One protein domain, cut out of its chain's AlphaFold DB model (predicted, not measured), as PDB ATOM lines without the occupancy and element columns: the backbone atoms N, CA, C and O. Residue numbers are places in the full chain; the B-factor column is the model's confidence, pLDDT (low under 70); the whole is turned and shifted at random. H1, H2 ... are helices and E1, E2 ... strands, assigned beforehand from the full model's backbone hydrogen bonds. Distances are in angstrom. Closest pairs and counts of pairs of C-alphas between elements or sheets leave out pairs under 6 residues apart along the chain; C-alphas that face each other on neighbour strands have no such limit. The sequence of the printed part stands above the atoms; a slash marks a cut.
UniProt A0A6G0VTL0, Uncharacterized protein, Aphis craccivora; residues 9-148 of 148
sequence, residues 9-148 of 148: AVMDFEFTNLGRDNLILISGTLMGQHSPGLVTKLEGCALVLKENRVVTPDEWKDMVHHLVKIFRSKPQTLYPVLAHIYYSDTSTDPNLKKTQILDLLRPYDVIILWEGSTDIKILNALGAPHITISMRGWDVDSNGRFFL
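Overview. This is residues 9 to 148 of the 148 residues of an uncharacterized protein of Aphis craccivora (UniProt A0A6G0VTL0). A twisted sheet, built on the long E1 and E2 hairpin, has two helices on each face: H1 and H2, running opposite ways, on one face, with H1 near the turn end of that hairpin, and the shorter H3 and H4 on the other. Residues 135 to 148, a long stretch with no named element, lead on from E5 and fold back on themselves near the chain's last residue, with their C-alphas 16 to 27 A from the mean of all C-alphas. The printed part has 140 residues, with four named helices and five named strands in the order E1 E2 E3 H1 H2 H3 E4 H4 E5. The sheet's order is E3 E2 E1 E4 E5, mixed, and the class is mixed, helices and strands. The whole is compact, with a radius of gyration of the C-alphas of 15.6 A and spans of 40 by 39 by 30 A.

Along the chain. E1, residues 9 to 17, begins at C-alpha 9 (31.917, 21.986, -29.272) and is 25.3 A long. E2, residues 23 to 32, is 25.1 A long and bends by 69 degrees at residue 26. E3 is residues 40 to 42. H1, residues 57 to 70, begins at C-alpha 57 (21.531, -1.781, -9.060) and is 20.0 A long. H2, residues 75 to 89, is 21.0 A long. H3 is residues 98 to 105, E4 residues 110 to 113, and H4 residues 117 to 126, 14.4 A long. E5, residues 131 to 134, ends at C-alpha 134 (39.928, 13.807, -32.134).

Arrangement. E1, E2 and E3 form a meander, each strand the antiparallel neighbour of the one before, with N 10 and O 31 at 2.8 A and N 42 and O 28 at 2.8 A. E4 is parallel to E1, with N 11 and O 112 at 2.8 A, and to E5, with N 113 and O 133 at 2.8 A. E4, H4 and E5 form a strand-helix-strand unit, two parallel neighbour strands with a helix between, its crossover right-handed. The sheet and the helices on both its faces make three layers. H2 runs across the strands over E2 and E1, at a height over the sheet of 11.0 A. H1 and H2, a helical hairpin, only just touch, with 3 pairs of C-alphas within 8 A, closest at Val 68 and Leu 78, 6.7 A. On the opposite face from H2, H3 runs along the strands. H4 is on the sheet; its closest C-alphas to E1 are those of Asp 119 and Phe 13, 6.6 A. Every O i to N i+4 pair is within hydrogen-bond range in H1, H3 and H4, and 10 of 11 in H2.

Size, cuts and confidence. The C-alphas farthest apart are those of Pro 57 and Asp 141, 42.8 A. The printed part has no cut. The link from E3 to H1, 14 residues, is long. Mean pLDDT of the printed part is 85.7; 12 residues are under 70, among them 36 to 37 and 146 to 148.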
ATOM      1  N   ALA A   9      31.806  22.200 -30.704       91.50
ATOM      2  CA  ALA A   9      31.917  21.986 -29.272       91.50
ATOM      3  C   ALA A   9      33.076  21.044 -28.963       91.50
ATOM      4  O   ALA A   9      33.398  20.162 -29.758       91.50
ATOM      5  N   VAL A  10      33.692  21.242 -27.802       90.62
ATOM      6  CA  VAL A  10      34.664  20.311 -27.231       90.62
ATOM      7  C   VAL A  10      33.929  19.414 -26.248       90.62
ATOM      8  O   VAL A  10      33.144  19.911 -25.436       90.62
ATOM      9  N   MET A  11      34.165  18.113 -26.337       90.88
ATOM     10  CA  MET A  11      33.491  17.108 -25.537       90.88
ATOM     11  C   MET A  11      34.476  16.073 -24.999       90.88
ATOM     12  O   MET A  11      35.456  15.732 -25.658       90.88
ATOM     13  N   ASP A  12      34.187  15.583 -23.803       90.75
ATOM     14  CA  ASP A  12      34.920  14.517 -23.128       90.75
ATOM     15  C   ASP A  12      33.922  13.612 -22.396       90.75
ATOM     16  O   ASP A  12      32.895  14.097 -21.901       90.75
ATOM     17  N   PHE A  13      34.180  12.307 -22.352       90.88
ATOM     18  CA  PHE A  13      33.295  11.333 -21.717       90.88
ATOM     19  C   PHE A  13      34.021  10.533 -20.646       90.88
ATOM     20  O   PHE A  13      35.116  10.026 -20.858       90.88
ATOM     21  N   GLU A  14      33.325  10.286 -19.542       89.38
ATOM     22  CA  GLU A  14      33.738   9.302 -18.552       89.38
ATOM     23  C   GLU A  14      32.924   8.030 -18.746       89.38
ATOM     24  O   GLU A  14      31.688   8.043 -18.747       89.38
ATOM     25  N   PHE A  15      33.608   6.904 -18.915       89.56
ATOM     26  CA  PHE A  15      32.968   5.632 -19.226       89.56
ATOM     27  C   PHE A  15      33.744   4.445 -18.659       89.56
ATOM     28  O   PHE A  15      34.912   4.528 -18.278       89.56
ATOM     29  N   THR A  16      33.086   3.293 -18.634       88.00
ATOM     30  CA  THR A  16      33.704   2.008 -18.306       88.00
ATOM     31  C   THR A  16      33.084   0.889 -19.135       88.00
ATOM     32  O   THR A  16      32.043   1.066 -19.767       88.00
ATOM     33  N   ASN A  17      33.726  -0.276 -19.139       86.50
ATOM     34  CA  ASN A  17      33.212  -1.470 -19.800       86.50
ATOM     35  C   ASN A  17      32.794  -2.501 -18.754       86.50
ATOM     36  O   ASN A  17      33.609  -2.924 -17.932       86.50
ATOM     37  N   LEU A  18      31.546  -2.960 -18.819       81.88
ATOM     38  CA  LEU A  18      31.055  -4.068 -18.001       81.88
ATOM     39  C   LEU A  18      31.007  -5.355 -18.832       81.88
ATOM     40  O   LEU A  18      29.975  -5.754 -19.362       81.88
ATOM     41  N   GLY A  19      32.162  -5.999 -18.989       74.31
ATOM     42  CA  GLY A  19      32.348  -7.104 -19.936       74.31
ATOM     43  C   GLY A  19      32.962  -6.629 -21.255       74.31
ATOM     44  O   GLY A  19      33.544  -5.550 -21.319       74.31
ATOM     45  N   ARG A  20      32.904  -7.452 -22.313       67.88
ATOM     46  CA  ARG A  20      33.615  -7.152 -23.575       67.88
ATOM     47  C   ARG A  20      32.967  -6.055 -24.420       67.88
ATOM     48  O   ARG A  20      33.688  -5.354 -25.116       67.88
ATOM     49  N   ASP A  21      31.647  -5.907 -24.344       71.25
ATOM     50  CA  ASP A  21      30.880  -5.121 -25.318       71.25
ATOM     51  C   ASP A  21      29.844  -4.168 -24.705       71.25
ATOM     52  O   ASP A  21      29.116  -3.505 -25.452       71.25
ATOM     53  N   ASN A  22      29.779  -4.073 -23.376       83.00
ATOM     54  CA  ASN A  22      28.837  -3.197 -22.682       83.00
ATOM     55  C   ASN A  22      29.555  -1.941 -22.215       83.00
ATOM     56  O   ASN A  22      30.122  -1.903 -21.122       83.00
ATOM     57  N   LEU A  23      29.522  -0.926 -23.073       89.81
ATOM     58  CA  LEU A  23      30.011   0.397 -22.733       89.81
ATOM     59  C   LEU A  23      28.968   1.104 -21.866       89.81
ATOM     60  O   LEU A  23      27.815   1.288 -22.273       89.81
ATOM     61  N   ILE A  24      29.398   1.476 -20.667       91.44
ATOM     62  CA  ILE A  24      28.621   2.212 -19.682       91.44
ATOM     63  C   ILE A  24      29.160   3.634 -19.643       91.44
ATOM     64  O   ILE A  24      30.328   3.847 -19.322       91.44
ATOM     65  N   LEU A  25      28.300   4.595 -19.953       92.75
ATOM     66  CA  LEU A  25      28.609   6.009 -19.821       92.75
ATOM     67  C   LEU A  25      28.294   6.460 -18.389       92.75
ATOM     68  O   LEU A  25      27.191   6.226 -17.903       92.75
ATOM     69  N   ILE A  26      29.263   7.074 -17.718       92.00
ATOM     70  CA  ILE A  26      29.186   7.493 -16.309       92.00
ATOM     71  C   ILE A  26      28.870   8.982 -16.205       92.00
ATOM     72  O   ILE A  26      28.045   9.388 -15.388       92.00
ATOM     73  N   SER A  27      29.558   9.787 -17.006       92.50
ATOM     74  CA  SER A  27      29.364  11.229 -17.101       92.50
ATOM     75  C   SER A  27      30.042  11.758 -18.366       92.50
ATOM     76  O   SER A  27      30.572  11.002 -19.183       92.50
ATOM     77  N   GLY A  28      29.995  13.063 -18.567       92.00
ATOM     78  CA  GLY A  28      30.712  13.723 -19.645       92.00
ATOM     79  C   GLY A  28      30.723  15.226 -19.458       92.00
ATOM     80  O   GLY A  28      30.058  15.770 -18.578       92.00
ATOM     81  N   THR A  29      31.484  15.903 -20.296       92.50
ATOM     82  CA  THR A  29      31.626  17.350 -20.259       92.50
ATOM     83  C   THR A  29      31.535  17.898 -21.669       92.50
ATOM     84  O   THR A  29      32.142  17.355 -22.586       92.50
ATOM     85  N   LEU A  30      30.778  18.979 -21.840       91.75
ATOM     86  CA  LEU A  30      30.601  19.677 -23.106       91.75
ATOM     87  C   LEU A  30      30.871  21.171 -22.917       91.75
ATOM     88  O   LEU A  30      30.344  21.800 -21.997       91.75
ATOM     89  N   MET A  31      31.645  21.756 -23.826       90.75
ATOM     90  CA  MET A  31      31.862  23.199 -23.902       90.75
ATOM     91  C   MET A  31      31.707  23.675 -25.348       90.75
ATOM     92  O   MET A  31      32.461  23.279 -26.235       90.75
ATOM     93  N   GLY A  32      30.726  24.543 -25.583       87.06
ATOM     94  CA  GLY A  32      30.452  25.116 -26.901       87.06
ATOM     95  C   GLY A  32      31.327  26.320 -27.239       87.06
ATOM     96  O   GLY A  32      31.705  27.095 -26.359       87.06
ATOM     97  N   GLN A  33      31.571  26.540 -28.533       78.12
ATOM     98  CA  GLN A  33      32.350  27.674 -29.047       78.12
ATOM     99  C   GLN A  33      31.842  29.056 -28.588       78.12
ATOM    100  O   GLN A  33      32.655  29.949 -28.363       78.12
ATOM    101  N   HIS A  34      30.523  29.254 -28.468       67.06
ATOM    102  CA  HIS A  34      29.930  30.566 -28.141       67.06
ATOM    103  C   HIS A  34      29.764  30.841 -26.652       67.06
ATOM    104  O   HIS A  34      29.430  31.966 -26.282       67.06
ATOM    105  N   SER A  35      30.032  29.847 -25.808       70.94
ATOM    106  CA  SER A  35      29.990  29.996 -24.354       70.94
ATOM    107  C   SER A  35      31.300  29.515 -23.725       70.94
ATOM    108  O   SER A  35      31.273  28.625 -22.871       70.94
ATOM    109  N   PRO A  36      32.464  30.063 -24.135       65.12
ATOM    110  CA  PRO A  36      33.738  29.692 -23.537       65.12
ATOM    111  C   PRO A  36      33.699  30.043 -22.042       65.12
ATOM    112  O   PRO A  36      33.532  31.204 -21.673       65.12
ATOM    113  N   GLY A  37      33.793  29.025 -21.184       65.56
ATOM    114  CA  GLY A  37      33.676  29.152 -19.725       65.56
ATOM    115  C   GLY A  37      32.371  28.617 -19.127       65.56
ATOM    116  O   GLY A  37      32.328  28.383 -17.920       65.56
ATOM    117  N   LEU A  38      31.339  28.353 -19.938       81.94
ATOM    118  CA  LEU A  38      30.169  27.596 -19.493       81.94
ATOM    119  C   LEU A  38      30.363  26.123 -19.848       81.94
ATOM    120  O   LEU A  38      30.227  25.714 -21.000       81.94
ATOM    121  N   VAL A  39      30.699  25.342 -18.831       87.50
ATOM    122  CA  VAL A  39      30.880  23.900 -18.942       87.50
ATOM    123  C   VAL A  39      29.554  23.220 -18.621       87.50
ATOM    124  O   VAL A  39      29.074  23.298 -17.490       87.50
ATOM    125  N   THR A  40      28.958  22.551 -19.605       90.88
ATOM    126  CA  THR A  40      27.797  21.689 -19.380       90.88
ATOM    127  C   THR A  40      28.295  20.315 -18.972       90.88
ATOM    128  O   THR A  40      28.935  19.618 -19.760       90.88
ATOM    129  N   LYS A  41      27.994  19.918 -17.738       92.00
ATOM    130  CA  LYS A  41      28.245  18.554 -17.284       92.00
ATOM    131  C   LYS A  41      27.086  17.646 -17.664       92.00
ATOM    132  O   LYS A  41      25.928  18.035 -17.528       92.00
ATOM    133  N   LEU A  42      27.427  16.456 -18.137       92.69
ATOM    134  CA  LEU A  42      26.519  15.343 -18.344       92.69
ATOM    135  C   LEU A  42      26.564  14.459 -17.098       92.69
ATOM    136  O   LEU A  42      27.558  13.772 -16.878       92.69
ATOM    137  N   GLU A  43      25.515  14.492 -16.287       93.81
ATOM    138  CA  GLU A  43      25.433  13.788 -15.004       93.81
ATOM    139  C   GLU A  43      24.091  13.061 -14.867       93.81
ATOM    140  O   GLU A  43      23.097  13.394 -15.521       93.81
ATOM    141  N   GLY A  44      24.064  12.021 -14.044       92.06
ATOM    142  CA  GLY A  44      22.891  11.201 -13.763       92.06
ATOM    143  C   GLY A  44      23.258   9.730 -13.603       92.06
ATOM    144  O   GLY A  44      24.429   9.351 -13.654       92.06
ATOM    145  N   CYS A  45      22.242   8.879 -13.449       91.75
ATOM    146  CA  CYS A  45      22.446   7.433 -13.423       91.75
ATOM    147  C   CYS A  45      23.203   6.970 -14.667       91.75
ATOM    148  O   CYS A  45      22.825   7.315 -15.790       91.75
ATOM    149  N   ALA A  46      24.232   6.145 -14.461       92.19
ATOM    150  CA  ALA A  46      25.053   5.637 -15.550       92.19
ATOM    151  C   ALA A  46      24.196   4.962 -16.633       92.19
ATOM    152  O   ALA A  46      23.210   4.273 -16.347       92.19
ATOM    153  N   LEU A  47      24.576   5.167 -17.891       93.06
ATOM    154  CA  LEU A  47      23.798   4.792 -19.064       93.06
ATOM    155  C   LEU A  47      24.450   3.606 -19.779       93.06
ATOM    156  O   LEU A  47      25.585   3.693 -20.250       93.06
ATOM    157  N   VAL A  48      23.705   2.515 -19.937       92.38
ATOM    158  CA  VAL A  48      24.075   1.410 -20.829       92.38
ATOM    159  C   VAL A  48      23.851   1.872 -22.262       92.38
ATOM    160  O   VAL A  48      22.721   1.915 -22.754       92.38
ATOM    161  N   LEU A  49      24.933   2.255 -22.941       88.62
ATOM    162  CA  LEU A  49      24.849   3.097 -24.133       88.62
ATOM    163  C   LEU A  49      24.104   2.436 -25.301       88.62
ATOM    164  O   LEU A  49      23.293   3.075 -25.968       88.62
ATOM    165  N   LYS A  50      24.359   1.142 -25.526       85.81
ATOM    166  CA  LYS A  50      23.729   0.364 -26.604       85.81
ATOM    167  C   LYS A  50      22.224   0.198 -26.411       85.81
ATOM    168  O   LYS A  50      21.480   0.200 -27.384       85.81
ATOM    169  N   GLU A  51      21.797   0.047 -25.163       89.06
ATOM    170  CA  GLU A  51      20.406  -0.236 -24.800       89.06
ATOM    171  C   GLU A  51      19.619   1.035 -24.461       89.06
ATOM    172  O   GLU A  51      18.397   0.988 -24.352       89.06
ATOM    173  N   ASN A  52      20.303   2.176 -24.316       88.50
ATOM    174  CA  ASN A  52      19.716   3.450 -23.904       88.50
ATOM    175  C   ASN A  52      18.853   3.320 -22.634       88.50
ATOM    176  O   ASN A  52      17.727   3.818 -22.562       88.50
ATOM    177  N   ARG A  53      19.388   2.628 -21.629       91.38
ATOM    178  CA  ARG A  53      18.758   2.471 -20.315       91.38
ATOM    179  C   ARG A  53      19.746   2.772 -19.208       91.38
ATOM    180  O   ARG A  53      20.955   2.667 -19.400       91.38
ATOM    181  N   VAL A  54      19.216   3.082 -18.037       91.50
ATOM    182  CA  VAL A  54      20.035   3.189 -16.835       91.50
ATOM    183  C   VAL A  54      20.608   1.824 -16.450       91.50
ATOM    184  O   VAL A  54      20.002   0.770 -16.689       91.50
ATOM    185  N   VAL A  55      21.796   1.861 -15.866       90.19
ATOM    186  CA  VAL A  55      22.427   0.726 -15.197       90.19
ATOM    187  C   VAL A  55      21.538   0.283 -14.034       90.19
ATOM    188  O   VAL A  55      21.021   1.101 -13.273       90.19
ATOM    189  N   THR A  56      21.319  -1.023 -13.910       90.25
ATOM    190  CA  THR A  56      20.561  -1.595 -12.791       90.25
ATOM    191  C   THR A  56      21.398  -1.610 -11.506       90.25
ATOM    192  O   THR A  56      22.627  -1.584 -11.574       90.25
ATOM    193  N   PRO A  57      20.781  -1.724 -10.316       88.94
ATOM    194  CA  PRO A  57      21.531  -1.781  -9.060       88.94
ATOM    195  C   PRO A  57      22.570  -2.910  -8.982       88.94
ATOM    196  O   PRO A  57      23.588  -2.753  -8.310       88.94
ATOM    197  N   ASP A  58      22.337  -4.043  -9.647       89.75
ATOM    198  CA  ASP A  58      23.287  -5.158  -9.641       89.75
ATOM    199  C   ASP A  58      24.442  -4.927 -10.622       89.75
ATOM    200  O   ASP A  58      25.601  -5.080 -10.239       89.75
ATOM    201  N   GLU A  59      24.165  -4.420 -11.826       89.25
ATOM    202  CA  GLU A  59      25.214  -3.990 -12.763       89.25
ATOM    203  C   GLU A  59      26.069  -2.854 -12.184       89.25
ATOM    204  O   GLU A  59      27.275  -2.794 -12.426       89.25
ATOM    205  N   TRP A  60      25.468  -1.974 -11.381       88.25
ATOM    206  CA  TRP A  60      26.182  -0.926 -10.660       88.25
ATOM    207  C   TRP A  60      27.178  -1.505  -9.655       88.25
ATOM    208  O   TRP A  60      28.344  -1.104  -9.631       88.25
ATOM    209  N   LYS A  61      26.748  -2.480  -8.843       89.00
ATOM    210  CA  LYS A  61      27.645  -3.183  -7.912       89.00
ATOM    211  C   LYS A  61      28.776  -3.870  -8.665       89.00
ATOM    212  O   LYS A  61      29.928  -3.761  -8.248       89.00
ATOM    213  N   ASP A  62      28.471  -4.534  -9.777       89.81
ATOM    214  CA  ASP A  62      29.477  -5.214 -10.594       89.81
ATOM    215  C   ASP A  62      30.479  -4.226 -11.199       89.81
ATOM    216  O   ASP A  62      31.688  -4.474 -11.173       89.81
ATOM    217  N   MET A  63      30.005  -3.071 -11.666       88.31
ATOM    218  CA  MET A  63      30.842  -1.975 -12.149       88.31
ATOM    219  C   MET A  63      31.772  -1.454 -11.048       88.31
ATOM    220  O   MET A  63      32.983  -1.352 -11.256       88.31
ATOM    221  N   VAL A  64      31.239  -1.172  -9.857       88.75
ATOM    222  CA  VAL A  64      32.030  -0.710  -8.707       88.75
ATOM    223  C   VAL A  64      33.064  -1.760  -8.305       88.75
ATOM    224  O   VAL A  64      34.239  -1.431  -8.144       88.75
ATOM    225  N   HIS A  65      32.682  -3.036  -8.209       90.12
ATOM    226  CA  HIS A  65      33.619  -4.127  -7.927       90.12
ATOM    227  C   HIS A  65      34.716  -4.241  -8.991       90.12
ATOM    228  O   HIS A  65      35.883  -4.464  -8.653       90.12
ATOM    229  N   HIS A  66      34.370  -4.066 -10.267       88.06
ATOM    230  CA  HIS A  66      35.332  -4.078 -11.362       88.06
ATOM    231  C   HIS A  66      36.354  -2.941 -11.231       88.06
ATOM    232  O   HIS A  66      37.560  -3.187 -11.303       88.06
ATOM    233  N   LEU A  67      35.894  -1.720 -10.949       86.38
ATOM    234  CA  LEU A  67      36.756  -0.553 -10.741       86.38
ATOM    235  C   LEU A  67      37.654  -0.714  -9.511       86.38
ATOM    236  O   LEU A  67      38.862  -0.489  -9.601       86.38
ATOM    237  N   VAL A  68      37.104  -1.183  -8.386       90.38
ATOM    238  CA  VAL A  68      37.875  -1.495  -7.170       90.38
ATOM    239  C   VAL A  68      38.971  -2.518  -7.471       90.38
ATOM    240  O   VAL A  68      40.093  -2.385  -6.983       90.38
ATOM    241  N   LYS A  69      38.682  -3.523  -8.303       89.88
ATOM    242  CA  LYS A  69      39.666  -4.528  -8.719       89.88
ATOM    243  C   LYS A  69      40.770  -3.927  -9.593       89.88
ATOM    244  O   LYS A  69      41.937  -4.242  -9.358       89.88
ATOM    245  N   ILE A  70      40.429  -3.081 -10.568       87.44
ATOM    246  CA  ILE A  70      41.396  -2.438 -11.479       87.44
ATOM    247  C   ILE A  70      42.320  -1.486 -10.718       87.44
ATOM    248  O   ILE A  70      43.539  -1.549 -10.866       87.44
ATOM    249  N   PHE A  71      41.755  -0.625  -9.875       87.94
ATOM    250  CA  PHE A  71      42.505   0.406  -9.157       87.94
ATOM    251  C   PHE A  71      42.939  -0.030  -7.754       87.94
ATOM    252  O   PHE A  71      43.328   0.807  -6.941       87.94
ATOM    253  N   ARG A  72      42.935  -1.339  -7.460       89.44
ATOM    254  CA  ARG A  72      43.276  -1.881  -6.133       89.44
ATOM    255  C   ARG A  72      44.634  -1.398  -5.615       89.44
ATOM    256  O   ARG A  72      44.795  -1.197  -4.418       89.44
ATOM    257  N   SER A  73      45.608  -1.222  -6.507       92.31
ATOM    258  CA  SER A  73      46.958  -0.740  -6.182       92.31
ATOM    259  C   SER A  73      47.110   0.786  -6.226       92.31
ATOM    260  O   SER A  73      48.195   1.294  -5.951       92.31
ATOM    261  N   LYS A  74      46.050   1.523  -6.580       91.81
ATOM    262  CA  LYS A  74      46.034   2.985  -6.746       91.81
ATOM    263  C   LYS A  74      44.833   3.605  -6.012       91.81
ATOM    264  O   LYS A  74      43.974   4.212  -6.656       91.81
ATOM    265  N   PRO A  75      44.740   3.471  -4.675       87.62
ATOM    266  CA  PRO A  75      43.607   3.987  -3.901       87.62
ATOM    267  C   PRO A  75      43.381   5.497  -4.092       87.62
ATOM    268  O   PRO A  75      42.240   5.945  -4.156       87.62
ATOM    269  N   GLN A  76      44.454   6.269  -4.272       89.06
ATOM    270  CA  GLN A  76      44.412   7.704  -4.559       89.06
ATOM    271  C   GLN A  76      43.719   8.052  -5.886       89.06
ATOM    272  O   GLN A  76      43.240   9.168  -6.043       89.06
ATOM    273  N   THR A  77      43.656   7.111  -6.831       85.00
ATOM    274  CA  THR A  77      42.901   7.241  -8.086       85.00
ATOM    275  C   THR A  77      41.505   6.639  -7.941       85.00
ATOM    276  O   THR A  77      40.539   7.202  -8.447       85.00
ATOM    277  N   LEU A  78      41.377   5.528  -7.209       88.06
ATOM    278  CA  LEU A  78      40.104   4.839  -6.997       88.06
ATOM    279  C   LEU A  78      39.070   5.717  -6.281       88.06
ATOM    280  O   LEU A  78      37.931   5.793  -6.733       88.06
ATOM    281  N   TYR A  79      39.438   6.365  -5.170       88.12
ATOM    282  CA  TYR A  79      38.469   7.126  -4.376       88.12
ATOM    283  C   TYR A  79      37.846   8.299  -5.145       88.12
ATOM    284  O   TYR A  79      36.617   8.385  -5.140       88.12
ATOM    285  N   PRO A  80      38.616   9.157  -5.848       86.38
ATOM    286  CA  PRO A  80      38.030  10.199  -6.689       86.38
ATOM    287  C   PRO A  80      37.089   9.654  -7.768       86.38
ATOM    288  O   PRO A  80      36.025  10.228  -7.981       86.38
ATOM    289  N   VAL A  81      37.434   8.528  -8.404       85.50
ATOM    290  CA  VAL A  81      36.591   7.895  -9.431       85.50
ATOM    291  C   VAL A  81      35.267   7.415  -8.836       85.50
ATOM    292  O   VAL A  81      34.206   7.740  -9.362       85.50
ATOM    293  N   LEU A  82      35.300   6.693  -7.710       88.81
ATOM    294  CA  LEU A  82      34.080   6.232  -7.037       88.81
ATOM    295  C   LEU A  82      33.217   7.399  -6.543       88.81
ATOM    296  O   LEU A  82      31.993   7.334  -6.638       88.81
ATOM    297  N   ALA A  83      33.847   8.462  -6.039       88.12
ATOM    298  CA  ALA A  83      33.142   9.666  -5.622       88.12
ATOM    299  C   ALA A  83      32.449  10.338  -6.815       88.12
ATOM    300  O   ALA A  83      31.266  10.646  -6.727       88.12
ATOM    301  N   HIS A  84      33.142  10.505  -7.945       83.88
ATOM    302  CA  HIS A  84      32.560  11.085  -9.158       83.88
ATOM    303  C   HIS A  84      31.371  10.262  -9.667       83.88
ATOM    304  O   HIS A  84      30.315  10.821  -9.952       83.88
ATOM    305  N   ILE A  85      31.511   8.938  -9.702       86.06
ATOM    306  CA  ILE A  85      30.442   8.004 -10.069       86.06
ATOM    307  C   ILE A  85      29.210   8.201  -9.169       86.06
ATOM    308  O   ILE A  85      28.099   8.368  -9.670       86.06
ATOM    309  N   TYR A  86      29.405   8.243  -7.848       87.06
ATOM    310  CA  TYR A  86      28.329   8.474  -6.882       87.06
ATOM    311  C   TYR A  86      27.673   9.856  -7.036       87.06
ATOM    312  O   TYR A  86      26.450   9.971  -6.971       87.06
ATOM    313  N   TYR A  87      28.465  10.910  -7.250       86.44
ATOM    314  CA  TYR A  87      27.940  12.264  -7.445       86.44
ATOM    315  C   TYR A  87      27.161  12.407  -8.752       86.44
ATOM    316  O   TYR A  87      26.134  13.076  -8.756       86.44
ATOM    317  N   SER A  88      27.602  11.749  -9.829       84.81
ATOM    318  CA  SER A  88      26.854  11.714 -11.088       84.81
ATOM    319  C   SER A  88      25.484  11.061 -10.873       84.81
ATOM    320  O   SER A  88      24.460  11.659 -11.191       84.81
ATOM    321  N   ASP A  89      25.445   9.890 -10.230       84.25
ATOM    322  CA  ASP A  89      24.206   9.137  -9.979       84.25
ATOM    323  C   ASP A  89      23.201   9.890  -9.090       84.25
ATOM    324  O   ASP A  89      21.989   9.787  -9.269       84.25
ATOM    325  N   THR A  90      23.708  10.694  -8.157       84.69
ATOM    326  CA  THR A  90      22.901  11.481  -7.212       84.69
ATOM    327  C   THR A  90      22.663  12.930  -7.654       84.69
ATOM    328  O   THR A  90      22.139  13.726  -6.869       84.69
ATOM    329  N   SER A  91      23.021  13.289  -8.893       84.62
ATOM    330  CA  SER A  91      22.901  14.659  -9.400       84.62
ATOM    331  C   SER A  91      21.446  15.142  -9.436       84.62
ATOM    332  O   SER A  91      20.520  14.414  -9.803       84.62
ATOM    333  N   THR A  92      21.237  16.406  -9.062       79.12
ATOM    334  CA  THR A  92      19.916  17.055  -9.051       79.12
ATOM    335  C   THR A  92      19.468  17.543 -10.429       79.12
ATOM    336  O   THR A  92      18.304  17.910 -10.581       79.12
ATOM    337  N   ASP A  93      20.364  17.550 -11.420       82.31
ATOM    338  CA  ASP A  93      20.068  17.897 -12.816       82.31
ATOM    339  C   ASP A  93      20.481  16.748 -13.758       82.31
ATOM    340  O   ASP A  93      21.496  16.829 -14.454       82.31
ATOM    341  N   PRO A  94      19.740  15.621 -13.747       84.81
ATOM    342  CA  PRO A  94      20.118  14.440 -14.504       84.81
ATOM    343  C   PRO A  94      19.865  14.646 -16.003       84.81
ATOM    344  O   PRO A  94      18.725  14.586 -16.489       84.81
ATOM    345  N   ASN A  95      20.950  14.835 -16.747       89.94
ATOM    346  CA  ASN A  95      20.964  15.043 -18.193       89.94
ATOM    347  C   ASN A  95      21.777  13.977 -18.968       89.94
ATOM    348  O   ASN A  95      21.896  14.052 -20.195       89.94
ATOM    349  N   LEU A  96      22.269  12.937 -18.282       93.00
ATOM    350  CA  LEU A  96      22.951  11.776 -18.864       93.00
ATOM    351  C   LEU A  96      21.974  10.784 -19.522       93.00
ATOM    352  O   LEU A  96      21.833   9.628 -19.124       93.00
ATOM    353  N   LYS A  97      21.268  11.238 -20.554       92.00
ATOM    354  CA  LYS A  97      20.379  10.403 -21.376       92.00
ATOM    355  C   LYS A  97      20.662  10.655 -22.839       92.00
ATOM    356  O   LYS A  97      20.911  11.791 -23.234       92.00
ATOM    357  N   LYS A  98      20.537   9.620 -23.671       91.81
ATOM    358  CA  LYS A  98      20.811   9.718 -25.111       91.81
ATOM    359  C   LYS A  98      20.118  10.913 -25.771       91.81
ATOM    360  O   LYS A  98      20.761  11.644 -26.512       91.81
ATOM    361  N   THR A  99      18.832  11.128 -25.497       91.62
ATOM    362  CA  THR A  99      18.064  12.234 -26.092       91.62
ATOM    363  C   THR A  99      18.589  13.603 -25.670       91.62
ATOM    364  O   THR A  99      18.816  14.440 -26.533       91.62
ATOM    365  N   GLN A 100      18.855  13.803 -24.377       92.19
ATOM    366  CA  GLN A 100      19.392  15.061 -23.851       92.19
ATOM    367  C   GLN A 100      20.793  15.343 -24.394       92.19
ATOM    368  O   GLN A 100      21.068  16.461 -24.813       92.19
ATOM    369  N   ILE A 101      21.652  14.321 -24.464       92.50
ATOM    370  CA  ILE A 101      22.985  14.451 -25.059       92.50
ATOM    371  C   ILE A 101      22.861  14.878 -26.526       92.50
ATOM    372  O   ILE A 101      23.492  15.845 -26.936       92.50
ATOM    373  N   LEU A 102      22.008  14.225 -27.319       92.19
ATOM    374  CA  LEU A 102      21.804  14.600 -28.722       92.19
ATOM    375  C   LEU A 102      21.204  16.004 -28.887       92.19
ATOM    376  O   LEU A 102      21.592  16.723 -29.804       92.19
ATOM    377  N   ASP A 103      20.283  16.412 -28.013       91.69
ATOM    378  CA  ASP A 103      19.719  17.765 -28.019       91.69
ATOM    379  C   ASP A 103      20.790  18.823 -27.711       91.69
ATOM    380  O   ASP A 103      20.813  19.869 -28.361       91.69
ATOM    381  N   LEU A 104      21.706  18.533 -26.780       90.38
ATOM    382  CA  LEU A 104      22.847  19.392 -26.454       90.38
ATOM    383  C   LEU A 104      23.858  19.486 -27.601       90.38
ATOM    384  O   LEU A 104      24.469  20.536 -27.781       90.38
ATOM    385  N   LEU A 105      24.031  18.415 -28.379       90.69
ATOM    386  CA  LEU A 105      24.969  18.378 -29.507       90.69
ATOM    387  C   LEU A 105      24.384  18.964 -30.801       90.69
ATOM    388  O   LEU A 105      25.138  19.464 -31.633       90.69
ATOM    389  N   ARG A 106      23.052  18.969 -30.960       90.75
ATOM    390  CA  ARG A 106      22.339  19.457 -32.158       90.75
ATOM    391  C   ARG A 106      22.811  20.823 -32.686       90.75
ATOM    392  O   ARG A 106      22.853  20.961 -33.907       90.75
ATOM    393  N   PRO A 107      23.127  21.835 -31.853       89.81
ATOM    394  CA  PRO A 107      23.553  23.147 -32.344       89.81
ATOM    395  C   PRO A 107      24.935  23.166 -33.010       89.81
ATOM    396  O   PRO A 107      25.296  24.187 -33.593       89.81
ATOM    397  N   TYR A 108      25.718  22.092 -32.892       90.88
ATOM    398  CA  TYR A 108      27.102  22.039 -33.347       90.88
ATOM    399  C   TYR A 108      27.242  21.173 -34.601       90.88
ATOM    400  O   TYR A 108      26.692  20.079 -34.695       90.88
ATOM    401  N   ASP A 109      28.025  21.646 -35.565       90.25
ATOM    402  CA  ASP A 109      28.359  20.903 -36.783       90.25
ATOM    403  C   ASP A 109      29.520  19.924 -36.532       90.25
ATOM    404  O   ASP A 109      29.590  18.842 -37.123       90.25
ATOM    405  N   VAL A 110      30.439  20.321 -35.643       90.44
ATOM    406  CA  VAL A 110      31.685  19.615 -35.340       90.44
ATOM    407  C   VAL A 110      31.797  19.339 -33.845       90.44
ATOM    408  O   VAL A 110      31.691  20.252 -33.027       90.44
ATOM    409  N   ILE A 111      32.092  18.091 -33.487       91.44
ATOM    410  CA  ILE A 111      32.440  17.700 -32.120       91.44
ATOM    411  C   ILE A 111      33.930  17.387 -32.060       91.44
ATOM    412  O   ILE A 111      34.438  16.556 -32.814       91.44
ATOM    413  N   ILE A 112      34.629  18.075 -31.167       89.94
ATOM    414  CA  ILE A 112      36.055  17.918 -30.915       89.94
ATOM    415  C   ILE A 112      36.219  17.109 -29.628       89.94
ATOM    416  O   ILE A 112      35.730  17.518 -28.583       89.94
ATOM    417  N   LEU A 113      36.915  15.981 -29.698       89.62
ATOM    418  CA  LEU A 113      37.165  15.078 -28.577       89.62
ATOM    419  C   LEU A 113      38.610  15.198 -28.091       89.62
ATOM    420  O   LEU A 113      39.522  15.318 -28.916       89.62
ATOM    421  N   TRP A 114      38.814  15.138 -26.774       75.62
ATOM    422  CA  TRP A 114      40.136  15.266 -26.148       75.62
ATOM    423  C   TRP A 114      41.018  14.020 -26.342       75.62
ATOM    424  O   TRP A 114      42.224  14.133 -26.545       75.62
ATOM    425  N   GLU A 115      40.440  12.817 -26.367       71.19
ATOM    426  CA  GLU A 115      41.158  11.588 -26.714       71.19
ATOM    427  C   GLU A 115      40.172  10.501 -27.158       71.19
ATOM    428  O   GLU A 115      39.016  10.486 -26.765       71.19
ATOM    429  N   GLY A 116      40.637   9.549 -27.965       69.69
ATOM    430  CA  GLY A 116      40.080   8.203 -27.897       69.69
ATOM    431  C   GLY A 116      39.253   7.733 -29.093       69.69
ATOM    432  O   GLY A 116      38.237   8.291 -29.500       69.69
ATOM    433  N   SER A 117      39.638   6.550 -29.578       79.44
ATOM    434  CA  SER A 117      38.779   5.713 -30.424       79.44
ATOM    435  C   SER A 117      37.475   5.303 -29.723       79.44
ATOM    436  O   SER A 117      36.520   4.910 -30.391       79.44
ATOM    437  N   THR A 118      37.429   5.372 -28.387       86.75
ATOM    438  CA  THR A 118      36.248   5.009 -27.601       86.75
ATOM    439  C   THR A 118      35.213   6.121 -27.576       86.75
ATOM    440  O   THR A 118      34.047   5.824 -27.806       86.75
ATOM    441  N   ASP A 119      35.609   7.382 -27.445       88.62
ATOM    442  CA  ASP A 119      34.677   8.513 -27.509       88.62
ATOM    443  C   ASP A 119      33.989   8.606 -28.873       88.62
ATOM    444  O   ASP A 119      32.780   8.817 -28.970       88.62
ATOM    445  N   ILE A 120      34.729   8.307 -29.944       88.31
ATOM    446  CA  ILE A 120      34.152   8.156 -31.284       88.31
ATOM    447  C   ILE A 120      33.115   7.021 -31.303       88.31
ATOM    448  O   ILE A 120      32.032   7.176 -31.866       88.31
ATOM    449  N   LYS A 121      33.402   5.871 -30.671       88.56
ATOM    450  CA  LYS A 121      32.419   4.778 -30.541       88.56
ATOM    451  C   LYS A 121      31.200   5.208 -29.728       88.56
ATOM    452  O   LYS A 121      30.097   4.785 -30.066       88.56
ATOM    453  N   ILE A 122      31.385   6.036 -28.699       91.38
ATOM    454  CA  ILE A 122      30.299   6.580 -27.882       91.38
ATOM    455  C   ILE A 122      29.390   7.455 -28.745       91.38
ATOM    456  O   ILE A 122      28.195   7.174 -28.836       91.38
ATOM    457  N   LEU A 123      29.941   8.442 -29.456       90.62
ATOM    458  CA  LEU A 123      29.168   9.307 -30.356       90.62
ATOM    459  C   LEU A 123      28.455   8.514 -31.460       90.62
ATOM    460  O   LEU A 123      27.277   8.754 -31.736       90.62
ATOM    461  N   ASN A 124      29.123   7.512 -32.033       88.62
ATOM    462  CA  ASN A 124      28.516   6.628 -33.027       88.62
ATOM    463  C   ASN A 124      27.345   5.820 -32.445       88.62
ATOM    464  O   ASN A 124      26.302   5.705 -33.086       88.62
ATOM    465  N   ALA A 125      27.471   5.289 -31.225       89.00
ATOM    466  CA  ALA A 125      26.392   4.558 -30.550       89.00
ATOM    467  C   ALA A 125      25.232   5.477 -30.109       89.00
ATOM    468  O   ALA A 125      24.059   5.077 -30.116       89.00
ATOM    469  N   LEU A 126      25.532   6.739 -29.793       89.62
ATOM    470  CA  LEU A 126      24.527   7.789 -29.625       89.62
ATOM    471  C   LEU A 126      23.824   8.122 -30.952       89.62
ATOM    472  O   LEU A 126      22.700   8.610 -30.926       89.62
ATOM    473  N   GLY A 127      24.409   7.791 -32.104       88.00
ATOM    474  CA  GLY A 127      23.858   8.131 -33.418       88.00
ATOM    475  C   GLY A 127      24.000   9.619 -33.734       88.00
ATOM    476  O   GLY A 127      23.118  10.198 -34.363       88.00
ATOM    477  N   ALA A 128      25.073  10.243 -33.249       85.38
ATOM    478  CA  ALA A 128      25.319  11.665 -33.413       85.38
ATOM    479  C   ALA A 128      25.776  11.951 -34.866       85.38
ATOM    480  O   ALA A 128      26.818  11.439 -35.276       85.38
ATOM    481  N   PRO A 129      25.037  12.738 -35.675       78.94
ATOM    482  CA  PRO A 129      25.319  12.923 -37.104       78.94
ATOM    483  C   PRO A 129      26.400  13.989 -37.381       78.94
ATOM    484  O   PRO A 129      26.364  14.656 -38.413       78.94
ATOM    485  N   HIS A 130      27.336  14.187 -36.453       84.75
ATOM    486  CA  HIS A 130      28.289  15.299 -36.480       84.75
ATOM    487  C   HIS A 130      29.642  14.882 -37.052       84.75
ATOM    488  O   HIS A 130      30.076  13.733 -36.918       84.75
ATOM    489  N   ILE A 131      30.363  15.850 -37.619       84.19
ATOM    490  CA  ILE A 131      31.777  15.656 -37.942       84.19
ATOM    491  C   ILE A 131      32.530  15.541 -36.618       84.19
ATOM    492  O   ILE A 131      32.509  16.459 -35.802       84.19
ATOM    493  N   THR A 132      33.194  14.410 -36.398       86.25
ATOM    494  CA  THR A 132      33.948  14.164 -35.166       86.25
ATOM    495  C   THR A 132      35.441  14.301 -35.431       86.25
ATOM    496  O   THR A 132      35.982  13.635 -36.313       86.25
ATOM    497  N   ILE A 133      36.106  15.155 -34.657       86.56
ATOM    498  CA  ILE A 133      37.553  15.376 -34.696       86.56
ATOM    499  C   ILE A 133      38.124  14.938 -33.351       86.56
ATOM    500  O   ILE A 133      37.631  15.357 -32.314       86.56
ATOM    501  N   SER A 134      39.174  14.120 -33.352       83.50
ATOM    502  CA  SER A 134      39.928  13.807 -32.134       83.50
ATOM    503  C   SER A 134      41.212  14.628 -32.123       83.50
ATOM    504  O   SER A 134      41.998  14.556 -33.070       83.50
ATOM    505  N   MET A 135      41.409  15.426 -31.075       77.94
ATOM    506  CA  MET A 135      42.616  16.218 -30.857       77.94
ATOM    507  C   MET A 135      43.497  15.504 -29.841       77.94
ATOM    508  O   MET A 135      43.409  15.760 -28.647       77.94
ATOM    509  N   ARG A 136      44.339  14.580 -30.312       70.38
ATOM    510  CA  ARG A 136      45.249  13.846 -29.431       70.38
ATOM    511  C   ARG A 136      46.379  14.765 -28.965       70.38
ATOM    512  O   ARG A 136      47.327  14.991 -29.699       70.38
ATOM    513  N   GLY A 137      46.295  15.218 -27.720       67.44
ATOM    514  CA  GLY A 137      47.400  15.876 -27.033       67.44
ATOM    515  C   GLY A 137      48.325  14.869 -26.340       67.44
ATOM    516  O   GLY A 137      47.833  13.969 -25.660       67.44
ATOM    517  N   TRP A 138      49.647  15.011 -26.432       67.38
ATOM    518  CA  TRP A 138      50.573  14.314 -25.528       67.38
ATOM    519  C   TRP A 138      51.649  15.250 -24.981       67.38
ATOM    520  O   TRP A 138      52.179  16.107 -25.686       67.38
ATOM    521  N   ASP A 139      51.972  15.087 -23.701       73.25
ATOM    522  CA  ASP A 139      53.065  15.798 -23.038       73.25
ATOM    523  C   ASP A 139      54.333  14.946 -23.145       73.25
ATOM    524  O   ASP A 139      54.522  13.992 -22.388       73.25
ATOM    525  N   VAL A 140      55.167  15.249 -24.147       73.62
ATOM    526  CA  VAL A 140      56.408  14.502 -24.437       73.62
ATOM    527  C   VAL A 140      57.348  14.500 -23.234       73.62
ATOM    528  O   VAL A 140      57.975  13.484 -22.939       73.62
ATOM    529  N   ASP A 141      57.421  15.631 -22.539       86.12
ATOM    530  CA  ASP A 141      58.456  15.908 -21.547       86.12
ATOM    531  C   ASP A 141      57.920  15.860 -20.106       86.12
ATOM    532  O   ASP A 141      58.669  16.118 -19.163       86.12
ATOM    533  N   SER A 142      56.631  15.550 -19.916       68.88
ATOM    534  CA  SER A 142      55.937  15.605 -18.616       68.88
ATOM    535  C   SER A 142      56.073  16.965 -17.912       68.88
ATOM    536  O   SER A 142      56.145  17.038 -16.682       68.88
ATOM    537  N   ASN A 143      56.158  18.054 -18.683       81.88
ATOM    538  CA  ASN A 143      56.382  19.414 -18.183       81.88
ATOM    539  C   ASN A 143      55.123  20.299 -18.256       81.88
ATOM    540  O   ASN A 143      55.202  21.512 -18.040       81.88
ATOM    541  N   GLY A 144      53.972  19.705 -18.569       68.81
ATOM    542  CA  GLY A 144      52.703  20.390 -18.775       68.81
ATOM    543  C   GLY A 144      52.575  21.069 -20.142       68.81
ATOM    544  O   GLY A 144      51.614  21.813 -20.344       68.81
ATOM    545  N   ARG A 145      53.511  20.856 -21.082       72.25
ATOM    546  CA  ARG A 145      53.402  21.326 -22.473       72.25
ATOM    547  C   ARG A 145      52.912  20.193 -23.361       72.25
ATOM    548  O   ARG A 145      53.635  19.252 -23.665       72.25
ATOM    549  N   PHE A 146      51.675  20.328 -23.814       66.94
ATOM    550  CA  PHE A 146      51.027  19.339 -24.661       66.94
ATOM    551  C   PHE A 146      51.257  19.666 -26.140       66.94
ATOM    552  O   PHE A 146      51.069  20.807 -26.567       66.94
ATOM    553  N   PHE A 147      51.653  18.657 -26.914       68.56
ATOM    554  CA  PHE A 147      51.715  18.688 -28.374       68.56
ATOM    555  C   PHE A 147      50.442  18.066 -28.934       68.56
ATOM    556  O   PHE A 147      50.000  17.052 -28.404       68.56
ATOM    557  N   LEU A 148      49.874  18.684 -29.970       63.91
ATOM    558  CA  LEU A 148      48.705  18.192 -30.706       63.91
ATOM    559  C   LEU A 148      49.129  17.375 -31.931       63.91
ATOM    560  O   LEU A 148      50.161  17.744 -32.539       63.91
TER     561      LEU A 148